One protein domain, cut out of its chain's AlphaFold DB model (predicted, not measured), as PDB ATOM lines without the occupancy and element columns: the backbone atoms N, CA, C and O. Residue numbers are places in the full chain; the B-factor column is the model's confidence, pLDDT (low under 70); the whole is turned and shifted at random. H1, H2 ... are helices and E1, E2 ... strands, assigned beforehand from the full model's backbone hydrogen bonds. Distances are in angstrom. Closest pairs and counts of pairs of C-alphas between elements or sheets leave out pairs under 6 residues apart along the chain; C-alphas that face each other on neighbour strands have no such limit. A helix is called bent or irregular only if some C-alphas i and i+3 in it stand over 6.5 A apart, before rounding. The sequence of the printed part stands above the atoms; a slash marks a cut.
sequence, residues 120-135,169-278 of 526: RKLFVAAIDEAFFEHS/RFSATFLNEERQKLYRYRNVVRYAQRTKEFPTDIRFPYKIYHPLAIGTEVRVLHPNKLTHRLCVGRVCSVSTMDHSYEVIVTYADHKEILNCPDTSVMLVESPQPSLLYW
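What this domain is: This is residues 120 to 135 and 169 to 278 of the 526 residues of the protein "DIRP domain-containing protein" of Saprolegnia diclina (strain VS20) (UniProt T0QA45). A five-stranded sheet, strongly twisted and folded back on itself, makes one end of the domain; the long helix H2 stands at the other end, with the short helix H1 between them. Residues 169 to 180, with the first part of H2, stick out. The 126 printed residues hold H1 and H2, then strands E1 to E6, a mixed class; the sheet, ordered E4, E3, E2, E1, E5, is antiparallel. The whole is compact, with a radius of gyration of the C-alphas of 15.5 A, and spans 50 by 37 by 25 A.

How they stand to each other: Look first at E1 (217 to 221), E2 (230 to 239), E3 (244 to 250) and E4 (255 to 261), a meander of hairpins, each strand the antiparallel neighbour of the one before. Within hydrogen-bond range are N 220 and O 231, 2.8 A, N 236 and O 246, 2.8 A, and N 247 and O 258, 2.9 A. E5, residues 265 to 267, is E1's antiparallel neighbour, with N 219 and O 266 2.8 A apart. In this folded sheet, bent back into two leaves, E4 and E3 face E1 and E5, with E2 as hinge, which bends by 82 degrees at residue 236. H1, residues 126 to 133, only grazes the sheet with residues 126 to 129; the closest C-alphas of H1 and E5, Ala 126 and Met 266, are 4.9 A apart. H2, residues 172 to 195, touches H1 with residues 182 to 189 alone, at a steep tilt of 57 degrees, opposite ways; the closest C-alphas, Ile 127 and Arg 186, are 7.0 A apart. E6, residues 275 to 277, pairs with no named strand, but residues 208 to 209 pair antiparallel with it. Every O i to N i+4 pair is within hydrogen-bond range in H2, 2 of 4 in H1, which is irregular: C-alphas 127 and 130 are 7.3 A apart.

Where its parts are: Find C-alpha 172 at (206.950, 134.091, -18.881); from there H2 runs 35.0 A to C-alpha 195 at (232.092, 158.166, -22.090). E2 spans 21.2 A, E4 19.1 A, E3 19.0 A, E1 13.4 A, H1 11.4 A, E5 6.9 A and E6 5.7 A, ending at C-alpha 277, (234.938, 150.268, -13.413).

The domain as a whole: The C-alphas farthest apart, of Asp 201 and Asp 253, are 52.0 A apart. Residues 136 to 168 are not printed; C-alphas 135 and 169 lie 18.0 A apart across this cut. The link from H2 to E1 is long, 21 residues. Look for pLDDT under 70 at residues 120 to 121, 225 to 228 and 269 to 271.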
ATOM      1  N   ARG A 120     226.821 126.361 -28.646       60.88
ATOM      2  CA  ARG A 120     225.757 127.377 -28.507       60.88
ATOM      3  C   ARG A 120     225.162 127.436 -27.106       60.88
ATOM      4  O   ARG A 120     224.589 128.456 -26.748       60.88
ATOM      5  N   LYS A 121     225.240 126.347 -26.334       62.59
ATOM      6  CA  LYS A 121     224.771 126.341 -24.938       62.59
ATOM      7  C   LYS A 121     225.703 127.135 -24.019       62.59
ATOM      8  O   LYS A 121     225.274 127.528 -22.945       62.59
ATOM      9  N   LEU A 122     226.942 127.346 -24.456       71.06
ATOM     10  CA  LEU A 122     228.004 128.031 -23.722       71.06
ATOM     11  C   LEU A 122     228.253 129.449 -24.255       71.06
ATOM     12  O   LEU A 122     229.180 130.113 -23.806       71.06
ATOM     13  N   PHE A 123     227.452 129.917 -25.219       85.25
ATOM     14  CA  PHE A 123     227.614 131.256 -25.769       85.25
ATOM     15  C   PHE A 123     227.116 132.303 -24.772       85.25
ATOM     16  O   PHE A 123     225.914 132.403 -24.515       85.25
ATOM     17  N   VAL A 124     228.045 133.109 -24.265       88.25
ATOM     18  CA  VAL A 124     227.774 134.311 -23.476       88.25
ATOM     19  C   VAL A 124     228.459 135.468 -24.188       88.25
ATOM     20  O   VAL A 124     229.649 135.395 -24.490       88.25
ATOM     21  N   ALA A 125     227.700 136.514 -24.515       91.50
ATOM     22  CA  ALA A 125     228.283 137.687 -25.148       91.50
ATOM     23  C   ALA A 125     229.250 138.370 -24.173       91.50
ATOM     24  O   ALA A 125     228.966 138.443 -22.980       91.50
ATOM     25  N   ALA A 126     230.350 138.924 -24.680       91.38
ATOM     26  CA  ALA A 126     231.378 139.553 -23.849       91.38
ATOM     27  C   ALA A 126     230.813 140.695 -22.983       91.38
ATOM     28  O   ALA A 126     231.217 140.878 -21.840       91.38
ATOM     29  N   ILE A 127     229.820 141.433 -23.496       92.69
ATOM     30  CA  ILE A 127     229.131 142.480 -22.729       92.69
ATOM     31  C   ILE A 127     228.340 141.919 -21.533       92.69
ATOM     32  O   ILE A 127     228.221 142.596 -20.514       92.69
ATOM     33  N   ASP A 128     227.829 140.690 -21.630       93.50
ATOM     34  CA  ASP A 128     226.968 140.062 -20.620       93.50
ATOM     35  C   ASP A 128     227.740 139.254 -19.569       93.50
ATOM     36  O   ASP A 128     227.154 138.822 -18.578       93.50
ATOM     37  N   GLU A 129     229.038 139.033 -19.769       90.38
ATOM     38  CA  GLU A 129     229.852 138.145 -18.934       90.38
ATOM     39  C   GLU A 129     229.820 138.552 -17.453       90.38
ATOM     40  O   GLU A 129     229.456 137.744 -16.601       90.38
ATOM     41  N   ALA A 130     230.071 139.830 -17.147       90.94
ATOM     42  CA  ALA A 130     230.042 140.334 -15.771       90.94
ATOM     43  C   ALA A 130     228.643 140.290 -15.130       90.94
ATOM     44  O   ALA A 130     228.529 140.175 -13.909       90.94
ATOM     45  N   PHE A 131     227.573 140.367 -15.931       92.25
ATOM     46  CA  PHE A 131     226.205 140.232 -15.426       92.25
ATOM     47  C   PHE A 131     225.925 138.805 -14.954       92.25
ATOM     48  O   PHE A 131     225.316 138.622 -13.904       92.25
ATOM     49  N   PHE A 132     226.377 137.803 -15.717       89.62
ATOM     50  CA  PHE A 132     226.178 136.392 -15.380       89.62
ATOM     51  C   PHE A 132     227.204 135.844 -14.372       89.62
ATOM     52  O   PHE A 132     226.902 134.864 -13.696       89.62
ATOM     53  N   GLU A 133     228.381 136.468 -14.237       88.31
ATOM     54  CA  GLU A 133     229.359 136.169 -13.175       88.31
ATOM     55  C   GLU A 133     228.817 136.561 -11.786       88.31
ATOM     56  O   GLU A 133     229.091 135.896 -10.786       88.31
ATOM     57  N   HIS A 134     228.023 137.633 -11.717       87.31
ATOM     58  CA  HIS A 134     227.497 138.170 -10.468       87.31
ATOM     59  C   HIS A 134     226.225 137.445  -9.996       87.31
ATOM     60  O   HIS A 134     225.221 137.371 -10.706       87.31
ATOM     61  N   SER A 135     226.234 136.964  -8.749       86.38
ATOM     62  CA  SER A 135     225.103 136.267  -8.134       86.38
ATOM     63  C   SER A 135     224.488 137.074  -6.989       86.38
ATOM     64  O   SER A 135     225.012 137.095  -5.879       86.38
ATOM     65  N   ARG A 169     208.295 132.507  -9.105       78.56
ATOM     66  CA  ARG A 169     207.884 131.348  -9.908       78.56
ATOM     67  C   ARG A 169     208.490 131.496 -11.297       78.56
ATOM     68  O   ARG A 169     208.466 132.585 -11.862       78.56
ATOM     69  N   PHE A 170     208.999 130.403 -11.859       82.62
ATOM     70  CA  PHE A 170     209.453 130.403 -13.244       82.62
ATOM     71  C   PHE A 170     208.240 130.586 -14.168       82.62
ATOM     72  O   PHE A 170     207.442 129.669 -14.356       82.62
ATOM     73  N   SER A 171     208.074 131.794 -14.697       87.50
ATOM     74  CA  SER A 171     206.967 132.192 -15.566       87.50
ATOM     75  C   SER A 171     207.483 133.003 -16.757       87.50
ATOM     76  O   SER A 171     208.622 133.476 -16.774       87.50
ATOM     77  N   ALA A 172     206.628 133.209 -17.761       88.88
ATOM     78  CA  ALA A 172     206.950 134.091 -18.881       88.88
ATOM     79  C   ALA A 172     207.177 135.548 -18.433       88.88
ATOM     80  O   ALA A 172     208.039 136.226 -18.987       88.88
ATOM     81  N   THR A 173     206.442 136.012 -17.414       85.25
ATOM     82  CA  THR A 173     206.611 137.354 -16.836       85.25
ATOM     83  C   THR A 173     207.968 137.497 -16.156       85.25
ATOM     84  O   THR A 173     208.700 138.428 -16.475       85.25
ATOM     85  N   PHE A 174     208.362 136.513 -15.343       86.25
ATOM     86  CA  PHE A 174     209.676 136.463 -14.704       86.25
ATOM     87  C   PHE A 174     210.813 136.506 -15.737       86.25
ATOM     88  O   PHE A 174     211.724 137.321 -15.636       86.25
ATOM     89  N   LEU A 175     210.738 135.687 -16.794       89.62
ATOM     90  CA  LEU A 175     211.744 135.707 -17.865       89.62
ATOM     91  C   LEU A 175     211.823 137.060 -18.585       89.62
ATOM     92  O   LEU A 175     212.897 137.455 -19.042       89.62
ATOM     93  N   ASN A 176     210.696 137.757 -18.726       90.38
ATOM     94  CA  ASN A 176     210.661 139.080 -19.333       90.38
ATOM     95  C   ASN A 176     211.289 140.143 -18.418       90.38
ATOM     96  O   ASN A 176     212.052 140.974 -18.903       90.38
ATOM     97  N   GLU A 177     211.029 140.088 -17.113       88.69
ATOM     98  CA  GLU A 177     211.641 140.968 -16.108       88.69
ATOM     99  C   GLU A 177     213.165 140.794 -16.055       88.69
ATOM    100  O   GLU A 177     213.901 141.778 -16.155       88.69
ATOM    101  N   GLU A 178     213.660 139.554 -16.002       88.88
ATOM    102  CA  GLU A 178     215.106 139.284 -16.018       88.88
ATOM    103  C   GLU A 178     215.752 139.741 -17.338       88.88
ATOM    104  O   GLU A 178     216.858 140.287 -17.350       88.88
ATOM    105  N   ARG A 179     215.041 139.624 -18.469       91.56
ATOM    106  CA  ARG A 179     215.508 140.172 -19.752       91.56
ATOM    107  C   ARG A 179     215.563 141.702 -19.742       91.56
ATOM    108  O   ARG A 179     216.523 142.277 -20.251       91.56
ATOM    109  N   GLN A 180     214.563 142.369 -19.168       92.56
ATOM    110  CA  GLN A 180     214.560 143.827 -19.021       92.56
ATOM    111  C   GLN A 180     215.707 144.305 -18.128       92.56
ATOM    112  O   GLN A 180     216.351 145.306 -18.438       92.56
ATOM    113  N   LYS A 181     216.000 143.573 -17.050       89.62
ATOM    114  CA  LYS A 181     217.142 143.835 -16.174       89.62
ATOM    115  C   LYS A 181     218.471 143.738 -16.927       89.62
ATOM    116  O   LYS A 181     219.279 144.659 -16.832       89.62
ATOM    117  N   LEU A 182     218.649 142.699 -17.748       92.88
ATOM    118  CA  LEU A 182     219.820 142.565 -18.619       92.88
ATOM    119  C   LEU A 182     219.942 143.740 -19.607       92.88
ATOM    120  O   LEU A 182     221.030 144.275 -19.799       92.88
ATOM    121  N   TYR A 183     218.836 144.201 -20.201       93.69
ATOM    122  CA  TYR A 183     218.858 145.376 -21.082       93.69
ATOM    123  C   TYR A 183     219.261 146.662 -20.355       93.69
ATOM    124  O   TYR A 183     220.044 147.443 -20.897       93.69
ATOM    125  N   ARG A 184     218.780 146.877 -19.124       91.75
ATOM    126  CA  ARG A 184     219.205 148.015 -18.293       91.75
ATOM    127  C   ARG A 184     220.704 147.957 -18.013       91.75
ATOM    128  O   ARG A 184     221.386 148.953 -18.230       91.75
ATOM    129  N   TYR A 185     221.213 146.793 -17.613       93.75
ATOM    130  CA  TYR A 185     222.645 146.568 -17.412       93.75
ATOM    131  C   TYR A 185     223.459 146.902 -18.677       93.75
ATOM    132  O   TYR A 185     224.384 147.712 -18.612       93.75
ATOM    133  N   ARG A 186     223.069 146.379 -19.850       94.19
ATOM    134  CA  ARG A 186     223.761 146.657 -21.123       94.19
ATOM    135  C   ARG A 186     223.800 148.146 -21.453       94.19
ATOM    136  O   ARG A 186     224.828 148.638 -21.907       94.19
ATOM    137  N   ASN A 187     222.707 148.873 -21.221       93.38
ATOM    138  CA  ASN A 187     222.655 150.315 -21.478       93.38
ATOM    139  C   ASN A 187     223.635 151.092 -20.590       93.38
ATOM    140  O   ASN A 187     224.291 152.010 -21.078       93.38
ATOM    141  N   VAL A 188     223.776 150.698 -19.321       91.62
ATOM    142  CA  VAL A 188     224.754 151.290 -18.394       91.62
ATOM    143  C   VAL A 188     226.184 151.021 -18.868       91.62
ATOM    144  O   VAL A 188     226.981 151.952 -18.966       91.62
ATOM    145  N   VAL A 189     226.495 149.774 -19.238       92.25
ATOM    146  CA  VAL A 189     227.818 149.400 -19.765       92.25
ATOM    147  C   VAL A 189     228.144 150.178 -21.040       92.25
ATOM    148  O   VAL A 189     229.217 150.765 -21.143       92.25
ATOM    149  N   ARG A 190     227.211 150.249 -21.992       93.38
ATOM    150  CA  ARG A 190     227.379 150.995 -23.250       93.38
ATOM    151  C   ARG A 190     227.607 152.483 -23.022       93.38
ATOM    152  O   ARG A 190     228.445 153.075 -23.696       93.38
ATOM    153  N   TYR A 191     226.871 153.080 -22.086       90.75
ATOM    154  CA  TYR A 191     227.073 154.473 -21.700       90.75
ATOM    155  C   TYR A 191     228.498 154.683 -21.180       90.75
ATOM    156  O   TYR A 191     229.223 155.501 -21.740       90.75
ATOM    157  N   ALA A 192     228.926 153.867 -20.213       89.69
ATOM    158  CA  ALA A 192     230.262 153.929 -19.627       89.69
ATOM    159  C   ALA A 192     231.380 153.717 -20.667       89.69
ATOM    160  O   ALA A 192     232.396 154.406 -20.660       89.69
ATOM    161  N   GLN A 193     231.188 152.790 -21.608       91.12
ATOM    162  CA  GLN A 193     232.135 152.536 -22.698       91.12
ATOM    163  C   GLN A 193     232.220 153.701 -23.694       91.12
ATOM    164  O   GLN A 193     233.289 153.948 -24.254       91.12
ATOM    165  N   ARG A 194     231.117 154.431 -23.914       89.88
ATOM    166  CA  ARG A 194     231.071 155.613 -24.787       89.88
ATOM    167  C   ARG A 194     231.757 156.818 -24.144       89.88
ATOM    168  O   ARG A 194     232.515 157.507 -24.820       89.88
ATOM    169  N   THR A 195     231.493 157.064 -22.862       88.25
ATOM    170  CA  THR A 195     232.092 158.166 -22.090       88.25
ATOM    171  C   THR A 195     233.519 157.862 -21.639       88.25
ATOM    172  O   THR A 195     234.250 158.788 -21.310       88.25
ATOM    173  N   LYS A 196     233.923 156.583 -21.662       86.44
ATOM    174  CA  LYS A 196     235.196 156.053 -21.137       86.44
ATOM    175  C   LYS A 196     235.380 156.252 -19.629       86.44
ATOM    176  O   LYS A 196     236.470 156.045 -19.111       86.44
ATOM    177  N   GLU A 197     234.307 156.608 -18.935       83.56
ATOM    178  CA  GLU A 197     234.281 156.899 -17.507       83.56
ATOM    179  C   GLU A 197     232.937 156.450 -16.934       83.56
ATOM    180  O   GLU A 197     231.906 156.518 -17.610       83.56
ATOM    181  N   PHE A 198     232.941 156.001 -15.679       84.69
ATOM    182  CA  PHE A 198     231.726 155.675 -14.942       84.69
ATOM    183  C   PHE A 198     231.723 156.398 -13.589       84.69
ATOM    184  O   PHE A 198     232.734 156.321 -12.883       84.69
ATOM    185  N   PRO A 199     230.626 157.079 -13.208       80.00
ATOM    186  CA  PRO A 199     230.552 157.784 -11.932       80.00
ATOM    187  C   PRO A 199     230.752 156.831 -10.742       80.00
ATOM    188  O   PRO A 199     230.077 155.807 -10.627       80.00
ATOM    189  N   THR A 200     231.699 157.145  -9.854       72.19
ATOM    190  CA  THR A 200     232.052 156.294  -8.698       72.19
ATOM    191  C   THR A 200     231.102 156.441  -7.508       72.19
ATOM    192  O   THR A 200     231.130 155.624  -6.589       72.19
ATOM    193  N   ASP A 201     230.288 157.493  -7.504       74.94
ATOM    194  CA  ASP A 201     229.236 157.785  -6.527       74.94
ATOM    195  C   ASP A 201     228.008 156.877  -6.697       74.94
ATOM    196  O   ASP A 201     227.292 156.597  -5.731       74.94
ATOM    197  N   ILE A 202     227.793 156.350  -7.905       78.00
ATOM    198  CA  ILE A 202     226.729 155.393  -8.190       78.00
ATOM    199  C   ILE A 202     227.175 153.994  -7.755       78.00
ATOM    200  O   ILE A 202     228.148 153.431  -8.261       78.00
ATOM    201  N   ARG A 203     226.410 153.392  -6.836       78.12
ATOM    202  CA  ARG A 203     226.604 151.994  -6.437       78.12
ATOM    203  C   ARG A 203     226.137 151.076  -7.565       78.12
ATOM    204  O   ARG A 203     224.934 150.870  -7.739       78.12
ATOM    205  N   PHE A 204     227.082 150.503  -8.300       85.56
ATOM    206  CA  PHE A 204     226.808 149.565  -9.381       85.56
ATOM    207  C   PHE A 204     227.498 148.219  -9.097       85.56
ATOM    208  O   PHE A 204     228.720 148.177  -8.969       85.56
ATOM    209  N   PRO A 205     226.748 147.109  -8.961       84.06
ATOM    210  CA  PRO A 205     227.294 145.854  -8.432       84.06
ATOM    211  C   PRO A 205     228.074 145.018  -9.460       84.06
ATOM    212  O   PRO A 205     228.639 143.986  -9.108       84.06
ATOM    213  N   TYR A 206     228.119 145.442 -10.725       88.56
ATOM    214  CA  TYR A 206     228.752 144.688 -11.806       88.56
ATOM    215  C   TYR A 206     230.070 145.335 -12.249       88.56
ATOM    216  O   TYR A 206     230.190 146.560 -12.307       88.56
ATOM    217  N   LYS A 207     231.051 144.505 -12.621       90.56
ATOM    218  CA  LYS A 207     232.274 144.962 -13.300       90.56
ATOM    219  C   LYS A 207     231.909 145.543 -14.665       90.56
ATOM    220  O   LYS A 207     231.103 144.960 -15.387       90.56
ATOM    221  N   ILE A 208     232.535 146.654 -15.042       91.25
ATOM    222  CA  ILE A 208     232.429 147.207 -16.396       91.25
ATOM    223  C   ILE A 208     233.805 147.130 -17.039       91.25
ATOM    224  O   ILE A 208     234.780 147.647 -16.495       91.25
ATOM    225  N   TYR A 209     233.877 146.510 -18.211       91.88
ATOM    226  CA  TYR A 209     235.095 146.421 -19.006       91.88
ATOM    227  C   TYR A 209     235.060 147.395 -20.186       91.88
ATOM    228  O   TYR A 209     233.991 147.761 -20.686       91.88
ATOM    229  N   HIS A 210     236.241 147.785 -20.656       91.19
ATOM    230  CA  HIS A 210     236.384 148.485 -21.928       91.19
ATOM    231  C   HIS A 210     235.901 147.599 -23.093       91.19
ATOM    232  O   HIS A 210     235.914 146.369 -22.968       91.19
ATOM    233  N   PRO A 211     235.505 148.195 -24.234       91.81
ATOM    234  CA  PRO A 211     235.238 147.432 -25.450       91.81
ATOM    235  C   PRO A 211     236.432 146.550 -25.832       91.81
ATOM    236  O   PRO A 211     237.582 146.901 -25.552       91.81
ATOM    237  N   LEU A 212     236.164 145.416 -26.484       90.94
ATOM    238  CA  LEU A 212     237.214 144.475 -26.884       90.94
ATOM    239  C   LEU A 212     238.238 145.171 -27.789       90.94
ATOM    240  O   LEU A 212     237.869 145.877 -28.726       90.94
ATOM    241  N   ALA A 213     239.527 144.981 -27.510       87.44
ATOM    242  CA  ALA A 213     240.586 145.630 -28.273       87.44
ATOM    243  C   ALA A 213     240.635 145.110 -29.719       87.44
ATOM    244  O   ALA A 213     240.326 143.946 -29.993       87.44
ATOM    245  N   ILE A 214     241.092 145.949 -30.647       88.19
ATOM    246  CA  ILE A 214     241.404 145.506 -32.010       88.19
ATOM    247  C   ILE A 214     242.468 144.406 -31.930       88.19
ATOM    248  O   ILE A 214     243.431 144.513 -31.173       88.19
ATOM    249  N   GLY A 215     242.275 143.338 -32.694       83.94
ATOM    250  CA  GLY A 215     243.129 142.159 -32.674       83.94
ATOM    251  C   GLY A 215     242.667 141.052 -31.722       83.94
ATOM    252  O   GLY A 215     243.218 139.955 -31.782       83.94
ATOM    253  N   THR A 216     241.650 141.303 -30.890       88.56
ATOM    254  CA  THR A 216     241.095 140.290 -29.977       88.56
ATOM    255  C   THR A 216     240.433 139.169 -30.771       88.56
ATOM    256  O   THR A 216     239.646 139.432 -31.684       88.56
ATOM    257  N   GLU A 217     240.745 137.923 -30.425       91.00
ATOM    258  CA  GLU A 217     240.085 136.752 -30.996       91.00
ATOM    259  C   GLU A 217     238.716 136.536 -30.342       91.00
ATOM    260  O   GLU A 217     238.572 136.511 -29.117       91.00
ATOM    261  N   VAL A 218     237.692 136.416 -31.180       91.00
ATOM    262  CA  VAL A 218     236.294 136.372 -30.765       91.00
ATOM    263  C   VAL A 218     235.528 135.293 -31.518       91.00
ATOM    264  O   VAL A 218     235.781 135.005 -32.686       91.00
ATOM    265  N   ARG A 219     234.537 134.707 -30.849       91.12
ATOM    266  CA  ARG A 219     233.498 133.883 -31.464       91.12
ATOM    267  C   ARG A 219     232.297 134.764 -31.736       91.12
ATOM    268  O   ARG A 219     231.714 135.324 -30.812       91.12
ATOM    269  N   VAL A 220     231.903 134.855 -32.993       89.88
ATOM    270  CA  VAL A 220     230.750 135.645 -33.412       89.88
ATOM    271  C   VAL A 220     229.635 134.765 -33.933       89.88
ATOM    272  O   VAL A 220     229.867 133.766 -34.617       89.88
ATOM    273  N   LEU A 221     228.400 135.143 -33.617       85.00
ATOM    274  CA  LEU A 221     227.241 134.575 -34.286       85.00
ATOM    275  C   LEU A 221     227.118 135.215 -35.670       85.00
ATOM    276  O   LEU A 221     226.939 136.426 -35.784       85.00
ATOM    277  N   HIS A 222     227.176 134.394 -36.714       80.25
ATOM    278  CA  HIS A 222     227.071 134.869 -38.087       80.25
ATOM    279  C   HIS A 222     225.737 135.623 -38.309       80.25
ATOM    280  O   HIS A 222     224.677 135.073 -37.983       80.25
ATOM    281  N   PRO A 223     225.746 136.844 -38.887       72.19
ATOM    282  CA  PRO A 223     224.558 137.703 -39.000       72.19
ATOM    283  C   PRO A 223     223.471 137.124 -39.916       72.19
ATOM    284  O   PRO A 223     222.283 137.415 -39.755       72.19
ATOM    285  N   ASN A 224     223.850 136.247 -40.852       72.06
ATOM    286  CA  ASN A 224     222.892 135.482 -41.647       72.06
ATOM    287  C   ASN A 224     222.024 134.564 -40.756       72.06
ATOM    288  O   ASN A 224     222.447 133.494 -40.303       72.06
ATOM    289  N   LYS A 225     220.760 134.971 -40.570       58.16
ATOM    290  CA  LYS A 225     219.741 134.279 -39.764       58.16
ATOM    291  C   LYS A 225     219.439 132.848 -40.230       58.16
ATOM    292  O   LYS A 225     218.809 132.104 -39.489       58.16
ATOM    293  N   LEU A 226     219.856 132.441 -41.432       53.47
ATOM    294  CA  LEU A 226     219.631 131.085 -41.947       53.47
ATOM    295  C   LEU A 226     220.714 130.087 -41.520       53.47
ATOM    296  O   LEU A 226     220.416 128.903 -41.358       53.47
ATOM    297  N   THR A 227     221.954 130.535 -41.316       62.19
ATOM    298  CA  THR A 227     223.082 129.640 -41.015       62.19
ATOM    299  C   THR A 227     223.294 129.481 -39.512       62.19
ATOM    300  O   THR A 227     223.631 128.385 -39.054       62.19
ATOM    301  N   HIS A 228     223.059 130.543 -38.727       59.47
ATOM    302  CA  HIS A 228     223.290 130.590 -37.275       59.47
ATOM    303  C   HIS A 228     224.655 129.995 -36.850       59.47
ATOM    304  O   HIS A 228     224.790 129.430 -35.760       59.47
ATOM    305  N   ARG A 229     225.663 130.018 -37.723       73.12
ATOM    306  CA  ARG A 229     226.971 129.427 -37.429       73.12
ATOM    307  C   ARG A 229     227.722 130.317 -36.440       73.12
ATOM    308  O   ARG A 229     227.591 131.536 -36.492       73.12
ATOM    309  N   LEU A 230     228.453 129.689 -35.522       83.88
ATOM    310  CA  LEU A 230     229.461 130.379 -34.726       83.88
ATOM    311  C   LEU A 230     230.748 130.358 -35.540       83.88
ATOM    312  O   LEU A 230     231.179 129.288 -35.971       83.88
ATOM    313  N   CYS A 231     231.317 131.530 -35.766       86.31
ATOM    314  CA  CYS A 231     232.569 131.693 -36.486       86.31
ATOM    315  C   CYS A 231     233.615 132.247 -35.523       86.31
ATOM    316  O   CYS A 231     233.290 133.082 -34.681       86.31
ATOM    317  N   VAL A 232     234.856 131.784 -35.636       88.25
ATOM    318  CA  VAL A 232     235.987 132.394 -34.930       88.25
ATOM    319  C   VAL A 232     236.585 133.444 -35.853       88.25
ATOM    320  O   VAL A 232     236.799 133.187 -37.037       88.25
ATOM    321  N   GLY A 233     236.811 134.635 -35.324       88.06
ATOM    322  CA  GLY A 233     237.382 135.745 -36.062       88.06
ATOM    323  C   GLY A 233     238.147 136.681 -35.145       88.06
ATOM    324  O   GLY A 233     238.273 136.445 -33.945       88.06
ATOM    325  N   ARG A 234     238.666 137.759 -35.721       89.44
ATOM    326  CA  ARG A 234     239.444 138.764 -35.001       89.44
ATOM    327  C   ARG A 234     238.782 140.130 -35.132       89.44
ATOM    328  O   ARG A 234     238.342 140.490 -36.220       89.44
ATOM    329  N   VAL A 235     238.708 140.878 -34.035       87.50
ATOM    330  CA  VAL A 235     238.147 142.239 -34.022       87.50
ATOM    331  C   VAL A 235     239.036 143.174 -34.840       87.50
ATOM    332  O   VAL A 235     240.245 143.231 -34.618       87.50
ATOM    333  N   CYS A 236     238.439 143.924 -35.758       84.69
ATOM    334  CA  CYS A 236     239.133 144.825 -36.681       84.69
ATOM    335  C   CYS A 236     238.825 146.284 -36.395       84.69
ATOM    336  O   CYS A 236     239.731 147.115 -36.393       84.69
ATOM    337  N   SER A 237     237.569 146.582 -36.086       84.44
ATOM    338  CA  SER A 237     237.134 147.906 -35.672       84.44
ATOM    339  C   SER A 237     236.047 147.791 -34.602       84.44
ATOM    340  O   SER A 237     235.422 146.738 -34.424       84.44
ATOM    341  N   VAL A 238     235.861 148.873 -33.849       88.25
ATOM    342  CA  VAL A 238     234.885 148.957 -32.761       88.25
ATOM    343  C   VAL A 238     234.127 150.272 -32.891       88.25
ATOM    344  O   VAL A 238     234.734 151.337 -32.777       88.25
ATOM    345  N   SER A 239     232.805 150.208 -33.075       88.62
ATOM    346  CA  SER A 239     231.924 151.378 -33.000       88.62
ATOM    347  C   SER A 239     231.246 151.422 -31.634       88.62
ATOM    348  O   SER A 239     230.284 150.704 -31.353       88.62
ATOM    349  N   THR A 240     231.725 152.302 -30.753       85.75
ATOM    350  CA  THR A 240     231.085 152.547 -29.448       85.75
ATOM    351  C   THR A 240     229.766 153.316 -29.569       85.75
ATOM    352  O   THR A 240     228.976 153.329 -28.623       85.75
ATOM    353  N   MET A 241     229.519 153.972 -30.708       84.62
ATOM    354  CA  MET A 241     228.267 154.689 -30.967       84.62
ATOM    355  C   MET A 241     227.154 153.724 -31.363       84.62
ATOM    356  O   MET A 241     226.082 153.792 -30.762       84.62
ATOM    357  N   ASP A 242     227.455 152.781 -32.261       86.12
ATOM    358  CA  ASP A 242     226.486 151.818 -32.804       86.12
ATOM    359  C   ASP A 242     226.440 150.496 -32.028       86.12
ATOM    360  O   ASP A 242     225.620 149.624 -32.313       86.12
ATOM    361  N   HIS A 243     227.310 150.348 -31.023       89.25
ATOM    362  CA  HIS A 243     227.430 149.145 -30.199       89.25
ATOM    363  C   HIS A 243     227.723 147.895 -31.041       89.25
ATOM    364  O   HIS A 243     227.150 146.824 -30.819       89.25
ATOM    365  N   SER A 244     228.615 148.042 -32.021       91.19
ATOM    366  CA  SER A 244     228.974 146.993 -32.970       91.19
ATOM    367  C   SER A 244     230.486 146.836 -33.129       91.19
ATOM    368  O   SER A 244     231.283 147.728 -32.828       91.19
ATOM    369  N   TYR A 245     230.865 145.654 -33.597       89.81
ATOM    370  CA  TYR A 245     232.223 145.228 -33.875       89.81
ATOM    371  C   TYR A 245     232.298 144.755 -35.319       89.81
ATOM    372  O   TYR A 245     231.474 143.944 -35.742       89.81
ATOM    373  N   GLU A 246     233.315 145.194 -36.050       89.69
ATOM    374  CA  GLU A 246     233.674 144.543 -37.305       89.69
ATOM    375  C   GLU A 246     234.676 143.439 -37.011       89.69
ATOM    376  O   GLU A 246     235.725 143.674 -36.402       89.69
ATOM    377  N   VAL A 247     234.342 142.222 -37.422       88.75
ATOM    378  CA  VAL A 247     235.135 141.027 -37.144       88.75
ATOM    379  C   VAL A 247     235.520 140.376 -38.460       88.75
ATOM    380  O   VAL A 247     234.651 139.960 -39.224       88.75
ATOM    381  N   ILE A 248     236.825 140.256 -38.712       86.94
ATOM    382  CA  ILE A 248     237.327 139.463 -39.834       86.94
ATOM    383  C   ILE A 248     237.251 137.992 -39.450       86.94
ATOM    384  O   ILE A 248     237.922 137.537 -38.519       86.94
ATOM    385  N   VAL A 249     236.465 137.243 -40.209       87.44
ATOM    386  CA  VAL A 249     236.421 135.787 -40.172       87.44
ATOM    387  C   VAL A 249     237.213 135.263 -41.362       87.44
ATOM    388  O   VAL A 249     237.011 135.683 -42.500       87.44
ATOM    389  N   THR A 250     238.142 134.347 -41.096       81.69
ATOM    390  CA  THR A 250     238.913 133.679 -42.149       81.69
ATOM    391  C   THR A 250     238.322 132.296 -42.380       81.69
ATOM    392  O   THR A 250     238.324 131.462 -41.475       81.69
ATOM    393  N   TYR A 251     237.804 132.062 -43.582       78.81
ATOM    394  CA  TYR A 251     237.405 130.741 -44.057       78.81
ATOM    395  C   TYR A 251     238.525 130.143 -44.919       78.81
ATOM    396  O   TYR A 251     239.498 130.824 -45.238       78.81
ATOM    397  N   ALA A 252     238.392 128.870 -45.298       78.31
ATOM    398  CA  ALA A 252     239.389 128.185 -46.125       78.31
ATOM    399  C   ALA A 252     239.612 128.876 -47.484       78.31
ATOM    400  O   ALA A 252     240.745 128.956 -47.946       78.31
ATOM    401  N   ASP A 253     238.542 129.421 -48.074       74.88
ATOM    402  CA  ASP A 253     238.563 129.925 -49.453       74.88
ATOM    403  C   ASP A 253     238.599 131.460 -49.545       74.88
ATOM    404  O   ASP A 253     238.980 132.016 -50.570       74.88
ATOM    405  N   HIS A 254     238.162 132.172 -48.498       72.06
ATOM    406  CA  HIS A 254     238.056 133.635 -48.495       72.06
ATOM    407  C   HIS A 254     238.036 134.213 -47.070       72.06
ATOM    408  O   HIS A 254     237.826 133.501 -46.085       72.06
ATOM    409  N   LYS A 255     238.221 135.532 -46.963       78.56
ATOM    410  CA  LYS A 255     238.036 136.303 -45.725       78.56
ATOM    411  C   LYS A 255     236.783 137.162 -45.843       78.56
ATOM    412  O   LYS A 255     236.547 137.761 -46.887       78.56
ATOM    413  N   GLU A 256     236.006 137.235 -44.771       84.12
ATOM    414  CA  GLU A 256     234.768 138.013 -44.701       84.12
ATOM    415  C   GLU A 256     234.830 138.966 -43.503       84.12
ATOM    416  O   GLU A 256     235.262 138.572 -42.418       84.12
ATOM    417  N   ILE A 257     234.394 140.213 -43.690       85.38
ATOM    418  CA  ILE A 257     234.211 141.174 -42.596       85.38
ATOM    419  C   ILE A 257     232.745 141.138 -42.185       85.38
ATOM    420  O   ILE A 257     231.858 141.463 -42.974       85.38
ATOM    421  N   LEU A 258     232.489 140.761 -40.936       86.00
ATOM    422  CA  LEU A 258     231.152 140.726 -40.363       86.00
ATOM    423  C   LEU A 258     230.939 141.935 -39.457       86.00
ATOM    424  O   LEU A 258     231.692 142.131 -38.507       86.00
ATOM    425  N   ASN A 259     229.878 142.703 -39.705       89.50
ATOM    426  CA  ASN A 259     229.391 143.698 -38.753       89.50
ATOM    427  C   ASN A 259     228.483 143.006 -37.724       89.50
ATOM    428  O   ASN A 259     227.370 142.570 -38.037       89.50
ATOM    429  N   CYS A 260     228.986 142.863 -36.503       89.69
ATOM    430  CA  CYS A 260     228.361 142.119 -35.422       89.69
ATOM    431  C   CYS A 260     227.965 143.067 -34.280       89.69
ATOM    432  O   CYS A 260     228.828 143.779 -33.770       89.69
ATOM    433  N   PRO A 261     226.706 143.069 -33.804       91.69
ATOM    434  CA  PRO A 261     226.373 143.779 -32.573       91.69
ATOM    435  C   PRO A 261     227.151 143.197 -31.384       91.69
ATOM    436  O   PRO A 261     227.445 142.004 -31.341       91.69
ATOM    437  N   ASP A 262     227.408 144.011 -30.367       91.88
ATOM    438  CA  ASP A 262     228.050 143.602 -29.108       91.88
ATOM    439  C   ASP A 262     227.428 142.345 -28.461       91.88
ATOM    440  O   ASP A 262     228.132 141.500 -27.912       91.88
ATOM    441  N   THR A 263     226.111 142.165 -28.594       91.88
ATOM    442  CA  THR A 263     225.357 140.991 -28.110       91.88
ATOM    443  C   THR A 263     225.634 139.684 -28.861       91.88
ATOM    444  O   THR A 263     225.178 138.627 -28.424       91.88
ATOM    445  N   SER A 264     226.338 139.728 -29.993       90.38
ATOM    446  CA  SER A 264     226.668 138.553 -30.804       90.38
ATOM    447  C   SER A 264     228.160 138.232 -30.833       90.38
ATOM    448  O   SER A 264     228.565 137.388 -31.631       90.38
ATOM    449  N   VAL A 265     228.963 138.874 -29.981       91.38
ATOM    450  CA  VAL A 265     230.416 138.679 -29.884       91.38
ATOM    451  C   VAL A 265     230.764 138.059 -28.531       91.38
ATOM    452  O   VAL A 265     230.388 138.588 -27.490       91.38
ATOM    453  N   MET A 266     231.492 136.945 -28.541       91.12
ATOM    454  CA  MET A 266     231.968 136.207 -27.366       91.12
ATOM    455  C   MET A 266     233.499 136.155 -27.368       91.12
ATOM    456  O   MET A 266     234.109 135.976 -28.418       91.12
ATOM    457  N   LEU A 267     234.120 136.267 -26.195       89.81
ATOM    458  CA  LEU A 267     235.571 136.148 -26.029       89.81
ATOM    459  C   LEU A 267     236.010 134.667 -26.018       89.81
ATOM    460  O   LEU A 267     235.313 133.830 -25.451       89.81
ATOM    461  N   VAL A 268     237.146 134.329 -26.647       83.38
ATOM    462  CA  VAL A 268     237.607 132.928 -26.864       83.38
ATOM    463  C   VAL A 268     238.666 132.452 -25.849       83.38
ATOM    464  O   VAL A 268     239.235 131.387 -26.016       83.38
ATOM    465  N   GLU A 269     238.812 133.155 -24.722       69.69
ATOM    466  CA  GLU A 269     239.867 133.009 -23.694       69.69
ATOM    467  C   GLU A 269     241.206 133.692 -24.063       69.69
ATOM    468  O   GLU A 269     241.864 133.351 -25.039       69.69
ATOM    469  N   SER A 270     241.622 134.626 -23.189       60.66
ATOM    470  CA  SER A 270     242.884 135.399 -23.139       60.66
ATOM    471  C   SER A 270     243.030 136.675 -24.003       60.66
ATOM    472  O   SER A 270     242.864 136.623 -25.221       60.66
ATOM    473  N   PRO A 271     243.495 137.806 -23.420       68.56
ATOM    474  CA  PRO A 271     243.329 138.259 -22.033       68.56
ATOM    475  C   PRO A 271     241.967 138.946 -21.824       68.56
ATOM    476  O   PRO A 271     241.383 139.490 -22.762       68.56
ATOM    477  N   GLN A 272     241.466 138.938 -20.580       70.75
ATOM    478  CA  GLN A 272     240.264 139.696 -20.211       70.75
ATOM    479  C   GLN A 272     240.425 141.181 -20.589       70.75
ATOM    480  O   GLN A 272     241.520 141.736 -20.433       70.75
ATOM    481  N   PRO A 273     239.357 141.833 -21.080       83.00
ATOM    482  CA  PRO A 273     239.408 143.245 -21.430       83.00
ATOM    483  C   PRO A 273     239.774 144.102 -20.215       83.00
ATOM    484  O   PRO A 273     239.495 143.755 -19.067       83.00
ATOM    485  N   SER A 274     240.408 145.249 -20.462       86.81
ATOM    486  CA  SER A 274     240.814 146.153 -19.388       86.81
ATOM    487  C   SER A 274     239.600 146.666 -18.619       86.81
ATOM    488  O   SER A 274     238.610 147.112 -19.207       86.81
ATOM    489  N   LEU A 275     239.682 146.645 -17.294       89.38
ATOM    490  CA  LEU A 275     238.608 147.102 -16.422       89.38
ATOM    491  C   LEU A 275     238.417 148.620 -16.556       89.38
ATOM    492  O   LEU A 275     239.386 149.374 -16.535       89.38
ATOM    493  N   LEU A 276     237.171 149.051 -16.738       87.75
ATOM    494  CA  LEU A 276     236.765 150.458 -16.769       87.75
ATOM    495  C   LEU A 276     236.223 150.894 -15.408       87.75
ATOM    496  O   LEU A 276     236.522 151.986 -14.942       87.75
ATOM    497  N   TYR A 277     235.460 150.022 -14.749       87.25
ATOM    498  CA  TYR A 277     234.938 150.268 -13.413       87.25
ATOM    499  C   TYR A 277     234.834 148.977 -12.608       87.25
ATOM    500  O   TYR A 277     234.343 147.953 -13.094       87.25
ATOM    501  N   TRP A 278     235.259 149.065 -11.349       82.81
ATOM    502  CA  TRP A 278     234.955 148.089 -10.314       82.81
ATOM    503  C   TRP A 278     235.033 148.734  -8.936       82.81
ATOM    504  O   TRP A 278     236.076 149.252  -8.538       82.81
TER     505      TRP A 278